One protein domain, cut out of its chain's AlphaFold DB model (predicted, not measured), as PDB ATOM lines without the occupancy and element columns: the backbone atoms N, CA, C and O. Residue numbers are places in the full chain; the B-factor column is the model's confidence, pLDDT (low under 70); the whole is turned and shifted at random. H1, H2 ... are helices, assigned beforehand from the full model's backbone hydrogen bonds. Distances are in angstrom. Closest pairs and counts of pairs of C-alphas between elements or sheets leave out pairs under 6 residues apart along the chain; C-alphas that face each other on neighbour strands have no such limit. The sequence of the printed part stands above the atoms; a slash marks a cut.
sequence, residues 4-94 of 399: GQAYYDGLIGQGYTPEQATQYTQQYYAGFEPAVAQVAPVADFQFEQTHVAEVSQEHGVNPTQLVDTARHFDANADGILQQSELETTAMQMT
ATOM      1  N   GLY A   4      94.656 173.392 170.325       92.06
ATOM      2  CA  GLY A   4      96.109 173.467 170.158       92.06
ATOM      3  C   GLY A   4      96.657 172.521 169.085       92.06
ATOM      4  O   GLY A   4      97.589 172.894 168.386       92.06
ATOM      5  N   GLN A   5      96.069 171.331 168.906       89.75
ATOM      6  CA  GLN A   5      96.488 170.406 167.848       89.75
ATOM      7  C   GLN A   5      96.103 170.945 166.470       89.75
ATOM      8  O   GLN A   5      96.934 170.933 165.578       89.75
ATOM      9  N   ALA A   6      94.894 171.493 166.316       85.56
ATOM     10  CA  ALA A   6      94.471 172.103 165.054       85.56
ATOM     11  C   ALA A   6      95.337 173.323 164.682       85.56
ATOM     12  O   ALA A   6      95.704 173.491 163.523       85.56
ATOM     13  N   TYR A   7      95.713 174.150 165.668       90.12
ATOM     14  CA  TYR A   7      96.640 175.265 165.453       90.12
ATOM     15  C   TYR A   7      98.050 174.786 165.074       90.12
ATOM     16  O   TYR A   7      98.666 175.336 164.164       90.12
ATOM     17  N   TYR A   8      98.542 173.737 165.737       90.81
ATOM     18  CA  TYR A   8      99.812 173.098 165.403       90.81
ATOM     19  C   TYR A   8      99.800 172.527 163.978       90.81
ATOM     20  O   TYR A   8     100.686 172.859 163.198       90.81
ATOM     21  N   ASP A   9      98.784 171.741 163.617       84.62
ATOM     22  CA  ASP A   9      98.646 171.131 162.289       84.62
ATOM     23  C   ASP A   9      98.528 172.208 161.195       84.62
ATOM     24  O   ASP A   9      99.124 172.074 160.129       84.62
ATOM     25  N   GLY A  10      97.850 173.327 161.480       85.00
ATOM     26  CA  GLY A  10      97.795 174.484 160.585       85.00
ATOM     27  C   GLY A  10      99.155 175.156 160.367       85.00
ATOM     28  O   GLY A  10      99.460 175.562 159.250       85.00
ATOM     29  N   LEU A  11     100.001 175.242 161.400       84.88
ATOM     30  CA  LEU A  11     101.377 175.731 161.255       84.88
ATOM     31  C   LEU A  11     102.247 174.746 160.466       84.88
ATOM     32  O   LEU A  11     103.052 175.174 159.645       84.88
ATOM     33  N   ILE A  12     102.068 173.438 160.661       83.44
ATOM     34  CA  ILE A  12     102.747 172.434 159.831       83.44
ATOM     35  C   ILE A  12     102.328 172.588 158.364       83.44
ATOM     36  O   ILE A  12     103.196 172.651 157.502       83.44
ATOM     37  N   GLY A  13     101.032 172.747 158.077       72.94
ATOM     38  CA  GLY A  13     100.531 172.984 156.716       72.94
ATOM     39  C   GLY A  13     101.058 174.270 156.069       72.94
ATOM     40  O   GLY A  13     101.171 174.345 154.852       72.94
ATOM     41  N   GLN A  14     101.445 175.259 156.881       76.38
ATOM     42  CA  GLN A  14     102.091 176.501 156.439       76.38
ATOM     43  C   GLN A  14     103.622 176.384 156.293       76.38
ATOM     44  O   GLN A  14     104.284 177.389 156.041       76.38
ATOM     45  N   GLY A  15     104.204 175.193 156.474       69.06
ATOM     46  CA  GLY A  15     105.636 174.949 156.276       69.06
ATOM     47  C   GLY A  15     106.529 175.183 157.496       69.06
ATOM     48  O   GLY A  15     107.756 175.137 157.372       69.06
ATOM     49  N   TYR A  16     105.964 175.436 158.683       78.00
ATOM     50  CA  TYR A  16     106.768 175.554 159.904       78.00
ATOM     51  C   TYR A  16     107.329 174.191 160.312       78.00
ATOM     52  O   TYR A  16     106.626 173.180 160.272       78.00
ATOM     53  N   THR A  17     108.580 174.156 160.786       78.94
ATOM     54  CA  THR A  17     109.131 172.900 161.319       78.94
ATOM     55  C   THR A  17     108.353 172.467 162.567       78.94
ATOM     56  O   THR A  17     107.837 173.329 163.288       78.94
ATOM     57  N   PRO A  18     108.303 171.165 162.901       82.62
ATOM     58  CA  PRO A  18     107.664 170.682 164.127       82.62
ATOM     59  C   PRO A  18     108.082 171.436 165.397       82.62
ATOM     60  O   PRO A  18     107.250 171.739 166.254       82.62
ATOM     61  N   GLU A  19     109.356 171.812 165.519       83.31
ATOM     62  CA  GLU A  19     109.867 172.588 166.652       83.31
ATOM     63  C   GLU A  19     109.336 174.022 166.651       83.31
ATOM     64  O   GLU A  19     108.925 174.523 167.699       83.31
ATOM     65  N   GLN A  20     109.316 174.678 165.487       85.75
ATOM     66  CA  GLN A  20     108.769 176.026 165.340       85.75
ATOM     67  C   GLN A  20     107.264 176.031 165.610       85.75
ATOM     68  O   GLN A  20     106.790 176.837 166.410       85.75
ATOM     69  N   ALA A  21     106.526 175.098 165.007       88.81
ATOM     70  CA  ALA A  21     105.096 174.926 165.210       88.81
ATOM     71  C   ALA A  21     104.777 174.654 166.686       88.81
ATOM     72  O   ALA A  21     103.878 175.277 167.250       88.81
ATOM     73  N   THR A  22     105.567 173.811 167.362       91.62
ATOM     74  CA  THR A  22     105.441 173.578 168.809       91.62
ATOM     75  C   THR A  22     105.695 174.859 169.599       91.62
ATOM     76  O   THR A  22     104.901 175.208 170.472       91.62
ATOM     77  N   GLN A  23     106.768 175.593 169.289       93.38
ATOM     78  CA  GLN A  23     107.117 176.829 169.985       93.38
ATOM     79  C   GLN A  23     106.034 177.903 169.821       93.38
ATOM     80  O   GLN A  23     105.690 178.569 170.798       93.38
ATOM     81  N   TYR A  24     105.482 178.075 168.618       91.88
ATOM     82  CA  TYR A  24     104.377 179.000 168.367       91.88
ATOM     83  C   TYR A  24     103.093 178.545 169.053       91.88
ATOM     84  O   TYR A  24     102.429 179.352 169.696       91.88
ATOM     85  N   THR A  25     102.768 177.255 168.992       93.81
ATOM     86  CA  THR A  25     101.571 176.715 169.648       93.81
ATOM     87  C   THR A  25     101.647 176.893 171.160       93.81
ATOM     88  O   THR A  25     100.671 177.315 171.772       93.81
ATOM     89  N   GLN A  26     102.816 176.696 171.776       95.19
ATOM     90  CA  GLN A  26     103.013 176.902 173.215       95.19
ATOM     91  C   GLN A  26     102.845 178.359 173.672       95.19
ATOM     92  O   GLN A  26     102.565 178.583 174.851       95.19
ATOM     93  N   GLN A  27     102.977 179.347 172.777       95.19
ATOM     94  CA  GLN A  27     102.707 180.753 173.112       95.19
ATOM     95  C   GLN A  27     101.218 181.003 173.382       95.19
ATOM     96  O   GLN A  27     100.888 181.820 174.240       95.19
ATOM     97  N   TYR A  28     100.335 180.283 172.685       93.50
ATOM     98  CA  TYR A  28      98.879 180.428 172.796       93.50
ATOM     99  C   TYR A  28      98.238 179.331 173.659       93.50
ATOM    100  O   TYR A  28      97.235 179.569 174.329       93.50
ATOM    101  N   TYR A  29      98.855 178.150 173.708       93.38
ATOM    102  CA  TYR A  29      98.386 176.965 174.420       93.38
ATOM    103  C   TYR A  29      99.478 176.475 175.381       93.38
ATOM    104  O   TYR A  29     100.283 175.597 175.067       93.38
ATOM    105  N   ALA A  30      99.531 177.069 176.576       94.19
ATOM    106  CA  ALA A  30     100.556 176.753 177.569       94.19
ATOM    107  C   ALA A  30     100.544 175.260 177.954       94.19
ATOM    108  O   ALA A  30      99.514 174.717 178.349       94.19
ATOM    109  N   GLY A  31     101.711 174.612 177.877       92.25
ATOM    110  CA  GLY A  31     101.858 173.180 178.157       92.25
ATOM    111  C   GLY A  31     101.413 172.263 177.015       92.25
ATOM    112  O   GLY A  31     101.275 171.065 177.240       92.25
ATOM    113  N   PHE A  32     101.182 172.803 175.814       93.88
ATOM    114  CA  PHE A  32     100.931 171.994 174.628       93.88
ATOM    115  C   PHE A  32     102.119 171.070 174.332       93.88
ATOM    116  O   PHE A  32     103.253 171.523 174.141       93.88
ATOM    117  N   GLU A  33     101.817 169.778 174.264       91.88
ATOM    118  CA  GLU A  33     102.656 168.753 173.659       91.88
ATOM    119  C   GLU A  33     101.898 168.245 172.427       91.88
ATOM    120  O   GLU A  33     100.741 167.833 172.580       91.88
ATOM    121  N   PRO A  34     102.491 168.301 171.220       86.56
ATOM    122  CA  PRO A  34     101.822 167.807 170.028       86.56
ATOM    123  C   PRO A  34     101.472 166.337 170.222       86.56
ATOM    124  O   PRO A  34     102.285 165.546 170.711       86.56
ATOM    125  N   ALA A  35     100.257 165.960 169.826       82.50
ATOM    126  CA  ALA A  35      99.926 164.563 169.636       82.50
ATOM    127  C   ALA A  35     100.804 164.089 168.480       82.50
ATOM    128  O   ALA A  35     100.494 164.340 167.321       82.50
ATOM    129  N   VAL A  36     101.961 163.512 168.812       60.88
ATOM    130  CA  VAL A  36     102.972 163.109 167.839       60.88
ATOM    131  C   VAL A  36     102.306 162.137 166.871       60.88
ATOM    132  O   VAL A  36     102.124 160.961 167.196       60.88
ATOM    133  N   ALA A  37     101.922 162.614 165.686       60.06
ATOM    134  CA  ALA A  37     101.784 161.736 164.544       60.06
ATOM    135  C   ALA A  37     103.160 161.086 164.417       60.06
ATOM    136  O   ALA A  37     104.161 161.790 164.271       60.06
ATOM    137  N   GLN A  38     103.238 159.771 164.635       59.31
ATOM    138  CA  GLN A  38     104.488 159.037 164.495       59.31
ATOM    139  C   GLN A  38     104.870 159.069 163.019       59.31
ATOM    140  O   GLN A  38     104.556 158.150 162.271       59.31
ATOM    141  N   VAL A  39     105.514 160.151 162.596       72.44
ATOM    142  CA  VAL A  39     106.203 160.187 161.320       72.44
ATOM    143  C   VAL A  39     107.359 159.214 161.451       72.44
ATOM    144  O   VAL A  39     108.097 159.241 162.446       72.44
ATOM    145  N   ALA A  40     107.462 158.296 160.496       81.94
ATOM    146  CA  ALA A  40     108.521 157.306 160.511       81.94
ATOM    147  C   ALA A  40     109.897 158.014 160.550       81.94
ATOM    148  O   ALA A  40     110.049 159.143 160.069       81.94
ATOM    149  N   PRO A  41     110.918 157.416 161.182       85.81
ATOM    150  CA  PRO A  41     112.262 157.974 161.144       85.81
ATOM    151  C   PRO A  41     112.727 158.142 159.691       85.81
ATOM    152  O   PRO A  41     112.391 157.331 158.838       85.81
ATOM    153  N   VAL A  42     113.562 159.151 159.410       87.12
ATOM    154  CA  VAL A  42     114.068 159.445 158.044       87.12
ATOM    155  C   VAL A  42     114.675 158.214 157.357       87.12
ATOM    156  O   VAL A  42     114.630 158.098 156.140       87.12
ATOM    157  N   ALA A  43     115.229 157.282 158.137       91.12
ATOM    158  CA  ALA A  43     115.796 156.032 157.636       91.12
ATOM    159  C   ALA A  43     114.772 155.097 156.962       91.12
ATOM    160  O   ALA A  43     115.186 154.218 156.209       91.12
ATOM    161  N   ASP A  44     113.481 155.283 157.232       91.81
ATOM    162  CA  ASP A  44     112.389 154.503 156.651       91.81
ATOM    163  C   ASP A  44     111.854 155.133 155.353       91.81
ATOM    164  O   ASP A  44     111.098 154.480 154.636       91.81
ATOM    165  N   PHE A  45     112.277 156.361 155.022       93.50
ATOM    166  CA  PHE A  45     111.895 157.041 153.788       93.50
ATOM    167  C   PHE A  45     112.890 156.759 152.660       93.50
ATOM    168  O   PHE A  45     114.109 156.864 152.827       93.50
ATOM    169  N   GLN A  46     112.368 156.435 151.481       94.50
ATOM    170  CA  GLN A  46     113.135 156.327 150.248       94.50
ATOM    171  C   GLN A  46     113.075 157.657 149.503       94.50
ATOM    172  O   GLN A  46     112.009 158.220 149.290       94.50
ATOM    173  N   PHE A  47     114.229 158.164 149.092       94.75
ATOM    174  CA  PHE A  47     114.324 159.365 148.271       94.75
ATOM    175  C   PHE A  47     115.558 159.281 147.382       94.75
ATOM    176  O   PHE A  47     116.580 158.685 147.742       94.75
ATOM    177  N   GLU A  48     115.475 159.890 146.205       95.75
ATOM    178  CA  GLU A  48     116.607 159.955 145.296       95.75
ATOM    179  C   GLU A  48     117.522 161.113 145.703       95.75
ATOM    180  O   GLU A  48     117.162 162.288 145.636       95.75
ATOM    181  N   GLN A  49     118.736 160.785 146.148       95.69
ATOM    182  CA  GLN A  49     119.669 161.776 146.690       95.69
ATOM    183  C   GLN A  49     120.071 162.851 145.664       95.69
ATOM    184  O   GLN A  49     120.432 163.961 146.052       95.69
ATOM    185  N   THR A  50     119.973 162.532 144.369       95.50
ATOM    186  CA  THR A  50     120.160 163.482 143.266       95.50
ATOM    187  C   THR A  50     119.083 164.569 143.278       95.50
ATOM    188  O   THR A  50     119.437 165.743 143.254       95.50
ATOM    189  N   HIS A  51     117.802 164.205 143.413       95.75
ATOM    190  CA  HIS A  51     116.696 165.170 143.449       95.75
ATOM    191  C   HIS A  51     116.746 166.047 144.699       95.75
ATOM    192  O   HIS A  51     116.589 167.259 144.612       95.75
ATOM    193  N   VAL A  52     117.068 165.468 145.861       96.88
ATOM    194  CA  VAL A  52     117.248 166.255 147.093       96.88
ATOM    195  C   VAL A  52     118.342 167.310 146.917       96.88
ATOM    196  O   VAL A  52     118.182 168.432 147.385       96.88
ATOM    197  N   ALA A  53     119.453 166.969 146.256       96.44
ATOM    198  CA  ALA A  53     120.539 167.912 146.005       96.44
ATOM    199  C   ALA A  53     120.146 169.007 145.000       96.44
ATOM    200  O   ALA A  53     120.514 170.161 145.207       96.44
ATOM    201  N   GLU A  54     119.402 168.653 143.951       96.94
ATOM    202  CA  GLU A  54     118.898 169.582 142.934       96.94
ATOM    203  C   GLU A  54     117.941 170.610 143.544       96.94
ATOM    204  O   GLU A  54     118.248 171.802 143.542       96.94
ATOM    205  N   VAL A  55     116.878 170.144 144.204       96.56
ATOM    206  CA  VAL A  55     115.876 171.001 144.859       96.56
ATOM    207  C   VAL A  55     116.511 171.839 145.977       96.56
ATOM    208  O   VAL A  55     116.253 173.036 146.114       96.56
ATOM    209  N   SER A  56     117.410 171.245 146.770       96.50
ATOM    210  CA  SER A  56     118.155 171.964 147.811       96.50
ATOM    211  C   SER A  56     118.996 173.107 147.244       96.50
ATOM    212  O   SER A  56     119.039 174.189 147.833       96.50
ATOM    213  N   GLN A  57     119.664 172.884 146.111       96.38
ATOM    214  CA  GLN A  57     120.485 173.896 145.461       96.38
ATOM    215  C   GLN A  57     119.633 174.986 144.804       96.38
ATOM    216  O   GLN A  57     120.003 176.158 144.882       96.38
ATOM    217  N   GLU A  58     118.520 174.608 144.179       96.62
ATOM    218  CA  GLU A  58     117.591 175.521 143.514       96.62
ATOM    219  C   GLU A  58     116.949 176.503 144.498       96.62
ATOM    220  O   GLU A  58     116.987 177.714 144.281       96.62
ATOM    221  N   HIS A  59     116.460 176.001 145.634       94.44
ATOM    222  CA  HIS A  59     115.772 176.814 146.640       94.44
ATOM    223  C   HIS A  59     116.701 177.335 147.751       94.44
ATOM    224  O   HIS A  59     116.284 178.102 148.614       94.44
ATOM    225  N   GLY A  60     117.977 176.941 147.766       93.19
ATOM    226  CA  GLY A  60     118.933 177.370 148.793       93.19
ATOM    227  C   GLY A  60     118.625 176.842 150.202       93.19
ATOM    228  O   GLY A  60     119.043 177.446 151.192       93.19
ATOM    229  N   VAL A  61     117.909 175.721 150.307       94.31
ATOM    230  CA  VAL A  61     117.559 175.060 151.576       94.31
ATOM    231  C   VAL A  61     118.585 173.991 151.935       94.31
ATOM    232  O   VAL A  61     119.220 173.406 151.062       94.31
ATOM    233  N   ASN A  62     118.787 173.702 153.223       95.12
ATOM    234  CA  ASN A  62     119.706 172.639 153.631       95.12
ATOM    235  C   ASN A  62     119.120 171.255 153.267       95.12
ATOM    236  O   ASN A  62     117.991 170.973 153.663       95.12
ATOM    237  N   PRO A  63     119.871 170.356 152.602       94.88
ATOM    238  CA  PRO A  63     119.319 169.096 152.096       94.88
ATOM    239  C   PRO A  63     118.869 168.145 153.212       94.88
ATOM    240  O   PRO A  63     117.928 167.381 153.037       94.88
ATOM    241  N   THR A  64     119.512 168.193 154.384       94.00
ATOM    242  CA  THR A  64     119.095 167.391 155.540       94.00
ATOM    243  C   THR A  64     117.799 167.922 156.139       94.00
ATOM    244  O   THR A  64     116.926 167.129 156.466       94.00
ATOM    245  N   GLN A  65     117.651 169.246 156.249       89.94
ATOM    246  CA  GLN A  65     116.406 169.851 156.733       89.94
ATOM    247  C   GLN A  65     115.256 169.661 155.742       89.94
ATOM    248  O   GLN A  65     114.129 169.445 156.173       89.94
ATOM    249  N   LEU A  66     115.548 169.687 154.438       93.69
ATOM    250  CA  LEU A  66     114.567 169.446 153.387       93.69
ATOM    251  C   LEU A  66     113.937 168.059 153.532       93.69
ATOM    252  O   LEU A  66     112.724 167.955 153.636       93.69
ATOM    253  N   VAL A  67     114.748 167.003 153.631       94.50
ATOM    254  CA  VAL A  67     114.245 165.628 153.809       94.50
ATOM    255  C   VAL A  67     113.527 165.452 155.151       94.50
ATOM    256  O   VAL A  67     112.492 164.791 155.222       94.50
ATOM    257  N   ASP A  68     114.059 166.047 156.222       90.00
ATOM    258  CA  ASP A  68     113.463 165.950 157.560       90.00
ATOM    259  C   ASP A  68     112.106 166.662 157.658       90.00
ATOM    260  O   ASP A  68     111.260 166.263 158.455       90.00
ATOM    261  N   THR A  69     111.885 167.679 156.823       87.69
ATOM    262  CA  THR A  69     110.613 168.405 156.718       87.69
ATOM    263  C   THR A  69     109.669 167.712 155.731       87.69
ATOM    264  O   THR A  69     108.501 167.516 156.045       87.69
ATOM    265  N   ALA A  70     110.174 167.244 154.586       91.88
ATOM    266  CA  ALA A  70     109.372 166.657 153.509       91.88
ATOM    267  C   ALA A  70     108.631 165.378 153.916       91.88
ATOM    268  O   ALA A  70     107.529 165.136 153.447       91.88
ATOM    269  N   ARG A  71     109.158 164.598 154.870       90.69
ATOM    270  CA  ARG A  71     108.441 163.440 155.452       90.69
ATOM    271  C   ARG A  71     107.101 163.781 156.114       90.69
ATOM    272  O   ARG A  71     106.316 162.881 156.385       90.69
ATOM    273  N   HIS A  72     106.862 165.052 156.437       83.88
ATOM    274  CA  HIS A  72     105.581 165.519 156.967       83.88
ATOM    275  C   HIS A  72     104.550 165.782 155.857       83.88
ATOM    276  O   HIS A  72     103.370 165.922 156.163       83.88
ATOM    277  N   PHE A  73     104.998 165.815 154.600       85.19
ATOM    278  CA  PHE A  73     104.214 166.107 153.400       85.19
ATOM    279  C   PHE A  73     104.117 164.911 152.447       85.19
ATOM    280  O   PHE A  73     103.697 165.092 151.310       85.19
ATOM    281  N   ASP A  74     104.486 163.711 152.908       87.44
ATOM    282  CA  ASP A  74     104.235 162.455 152.196       87.44
ATOM    283  C   ASP A  74     102.715 162.245 152.096       87.44
ATOM    284  O   ASP A  74     102.061 161.769 153.033       87.44
ATOM    285  N   ALA A  75     102.139 162.691 150.979       77.31
ATOM    286  CA  ALA A  75     100.696 162.834 150.818       77.31
ATOM    287  C   ALA A  75      99.989 161.476 150.739       77.31
ATOM    288  O   ALA A  75      98.809 161.359 151.080       77.31
ATOM    289  N   ASN A  76     100.702 160.443 150.290       84.19
ATOM    290  CA  ASN A  76     100.167 159.097 150.119       84.19
ATOM    291  C   ASN A  76     100.630 158.120 151.222       84.19
ATOM    292  O   ASN A  76     100.149 156.983 151.254       84.19
ATOM    293  N   ALA A  77     101.483 158.578 152.146       86.31
ATOM    294  CA  ALA A  77     102.042 157.820 153.262       86.31
ATOM    295  C   ALA A  77     102.741 156.520 152.820       86.31
ATOM    296  O   ALA A  77     102.684 155.505 153.526       86.31
ATOM    297  N   ASP A  78     103.357 156.522 151.634       90.88
ATOM    298  CA  ASP A  78     104.045 155.356 151.076       90.88
ATOM    299  C   ASP A  78     105.526 155.264 151.494       90.88
ATOM    300  O   ASP A  78     106.176 154.238 151.258       90.88
ATOM    301  N   GLY A  79     106.040 156.289 152.182       91.56
ATOM    302  CA  GLY A  79     107.427 156.378 152.610       91.56
ATOM    303  C   GLY A  79     108.391 156.693 151.466       91.56
ATOM    304  O   GLY A  79     109.591 156.464 151.615       91.56
ATOM    305  N   ILE A  80     107.918 157.176 150.319       94.69
ATOM    306  CA  ILE A  80     108.723 157.563 149.162       94.69
ATOM    307  C   ILE A  80     108.529 159.058 148.922       94.69
ATOM    308  O   ILE A  80     107.495 159.485 148.430       94.69
ATOM    309  N   LEU A  81     109.569 159.854 149.187       94.88
ATOM    310  CA  LEU A  81     109.503 161.292 148.924       94.88
ATOM    311  C   LEU A  81     109.650 161.552 147.426       94.88
ATOM    312  O   LEU A  81     110.731 161.363 146.849       94.88
ATOM    313  N   GLN A  82     108.560 161.986 146.805       95.50
ATOM    314  CA  GLN A  82     108.511 162.335 145.393       95.50
ATOM    315  C   GLN A  82     109.153 163.703 145.148       95.50
ATOM    316  O   GLN A  82     109.290 164.538 146.044       95.50
ATOM    317  N   GLN A  83     109.555 163.951 143.900       94.94
ATOM    318  CA  GLN A  83     110.155 165.229 143.516       94.94
ATOM    319  C   GLN A  83     109.215 166.411 143.807       94.94
ATOM    320  O   GLN A  83     109.656 167.404 144.377       94.94
ATOM    321  N   SER A  84     107.921 166.270 143.506       92.81
ATOM    322  CA  SER A  84     106.902 167.292 143.775       92.81
ATOM    323  C   SER A  84     106.763 167.625 145.266       92.81
ATOM    324  O   SER A  84     106.579 168.787 145.627       92.81
ATOM    325  N   GLU A  85     106.889 166.634 146.150       93.56
ATOM    326  CA  GLU A  85     106.812 166.825 147.605       93.56
ATOM    327  C   GLU A  85     108.057 167.547 148.135       93.56
ATOM    328  O   GLU A  85     107.957 168.434 148.989       93.56
ATOM    329  N   LEU A  86     109.235 167.226 147.588       95.56
ATOM    330  CA  LEU A  86     110.483 167.930 147.886       95.56
ATOM    331  C   LEU A  86     110.430 169.387 147.407       95.56
ATOM    332  O   LEU A  86     110.801 170.280 148.166       95.56
ATOM    333  N   GLU A  87     109.952 169.641 146.187       94.44
ATOM    334  CA  GLU A  87     109.797 170.993 145.628       94.44
ATOM    335  C   GLU A  87     108.813 171.824 146.456       94.44
ATOM    336  O   GLU A  87     109.142 172.931 146.886       94.44
ATOM    337  N   THR A  88     107.648 171.258 146.786       89.50
ATOM    338  CA  THR A  88     106.642 171.908 147.643       89.50
ATOM    339  C   THR A  88     107.225 172.260 149.008       89.50
ATOM    340  O   THR A  88     107.117 173.400 149.465       89.50
ATOM    341  N   THR A  89     107.931 171.316 149.637       91.69
ATOM    342  CA  THR A  89     108.586 171.544 150.930       91.69
ATOM    343  C   THR A  89     109.640 172.650 150.838       91.69
ATOM    344  O   THR A  89     109.724 173.510 151.712       91.69
ATOM    345  N   ALA A  90     110.450 172.668 149.778       93.12
ATOM    346  CA  ALA A  90     111.495 173.670 149.597       93.12
ATOM    347  C   ALA A  90     110.927 175.080 149.354       93.12
ATOM    348  O   ALA A  90     111.441 176.057 149.910       93.12
ATOM    349  N   MET A  91     109.839 175.191 148.586       89.19
ATOM    350  CA  MET A  91     109.095 176.443 148.416       89.19
ATOM    351  C   MET A  91     108.544 176.948 149.752       89.19
ATOM    352  O   MET A  91     108.724 178.115 150.100       89.19
ATOM    353  N   GLN A  92     107.969 176.061 150.562       83.81
ATOM    354  CA  GLN A  92     107.457 176.427 151.880       83.81
ATOM    355  C   GLN A  92     108.567 176.861 152.850       83.81
ATOM    356  O   GLN A  92     108.442 177.894 153.503       83.81
ATOM    357  N   MET A  93     109.697 176.149 152.889       84.38
ATOM    358  CA  MET A  93     110.850 176.498 153.734       84.38
ATOM    359  C   MET A  93     111.495 177.848 153.375       84.38
ATOM    360  O   MET A  93     112.198 178.437 154.200       84.38
ATOM    361  N   THR A  94     111.303 178.324 152.144       86.81
ATOM    362  CA  THR A  94     111.830 179.611 151.667       86.81
ATOM    363  C   THR A  94     110.816 180.746 151.757       86.81
ATOM    364  O   THR A  94     111.201 181.916 151.648       86.81
TER     365      THR A  94
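This is residues 4 to 94 of the 399 residues of an uncharacterized protein of Euryarchaeota archaeon (UniProt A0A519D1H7). The model has two lobes: in one, the longest helix, H5, and H3 run side by side while H4 crosses both, and in the other, H1 and H2 form a helical hairpin. A long strand-free link, residues 29 to 48, joins the lobes, and no named helix of one touches a named helix of the other. The printed part has 91 residues with five named helices, H1 to H5 in chain order, and no named strand; its class is all helix. It is compact, with a radius of gyration of the C-alphas of 13.5 A, yet elongated in outline, spanning 42 by 25 by 17 A.

H5, residues 83 to 94, is 16.6 A long and ends at C-alpha 94 (111.830, 179.611, 151.667). H3 is residues 49 to 59, 15.5 A, and H4 residues 63 to 70, 10.3 A. H1, residues 4 to 13, is 14.2 A long and begins at C-alpha 4 (96.109, 173.467, 170.158). H2, residues 18 to 28, is 15.7 A long.

H5 touches H3, closest at the C-alphas of Ala 90 and His 59, 6.1 A; they run the same way at a shallow tilt of 34.5 degrees, only just short of steep. H5 touches H4, closest at C-alphas 89 and 70, 5.6 A, about perpendicular at 78 degrees. H3 and H4 touch, closest at C-alphas 56 and 63, 5.3 A, about perpendicular at 88 degrees. The hairpin helices H1 and H2 touch, closest at C-alphas 11 and 21, 5.5 A, and run opposite ways at a steep tilt of 42 degrees. Helix packing is mostly crossed, with one shallow tilt among these four pairs. H2 and H4 are only just apart, closest 8.3 A. Every O i to N i+4 pair is within hydrogen-bond range in H1, H3, H4 and H5, and 6 of 7 in H2.

The C-alphas farthest apart, of Ala 30 and Thr 50, are 41.7 A apart. The printed part has no cut. The links H2 to H3 and H4 to H5 are long, the other two tight. Mean pLDDT of the printed part is 88.9; residue 15 and residues 36 to 38 are under 70.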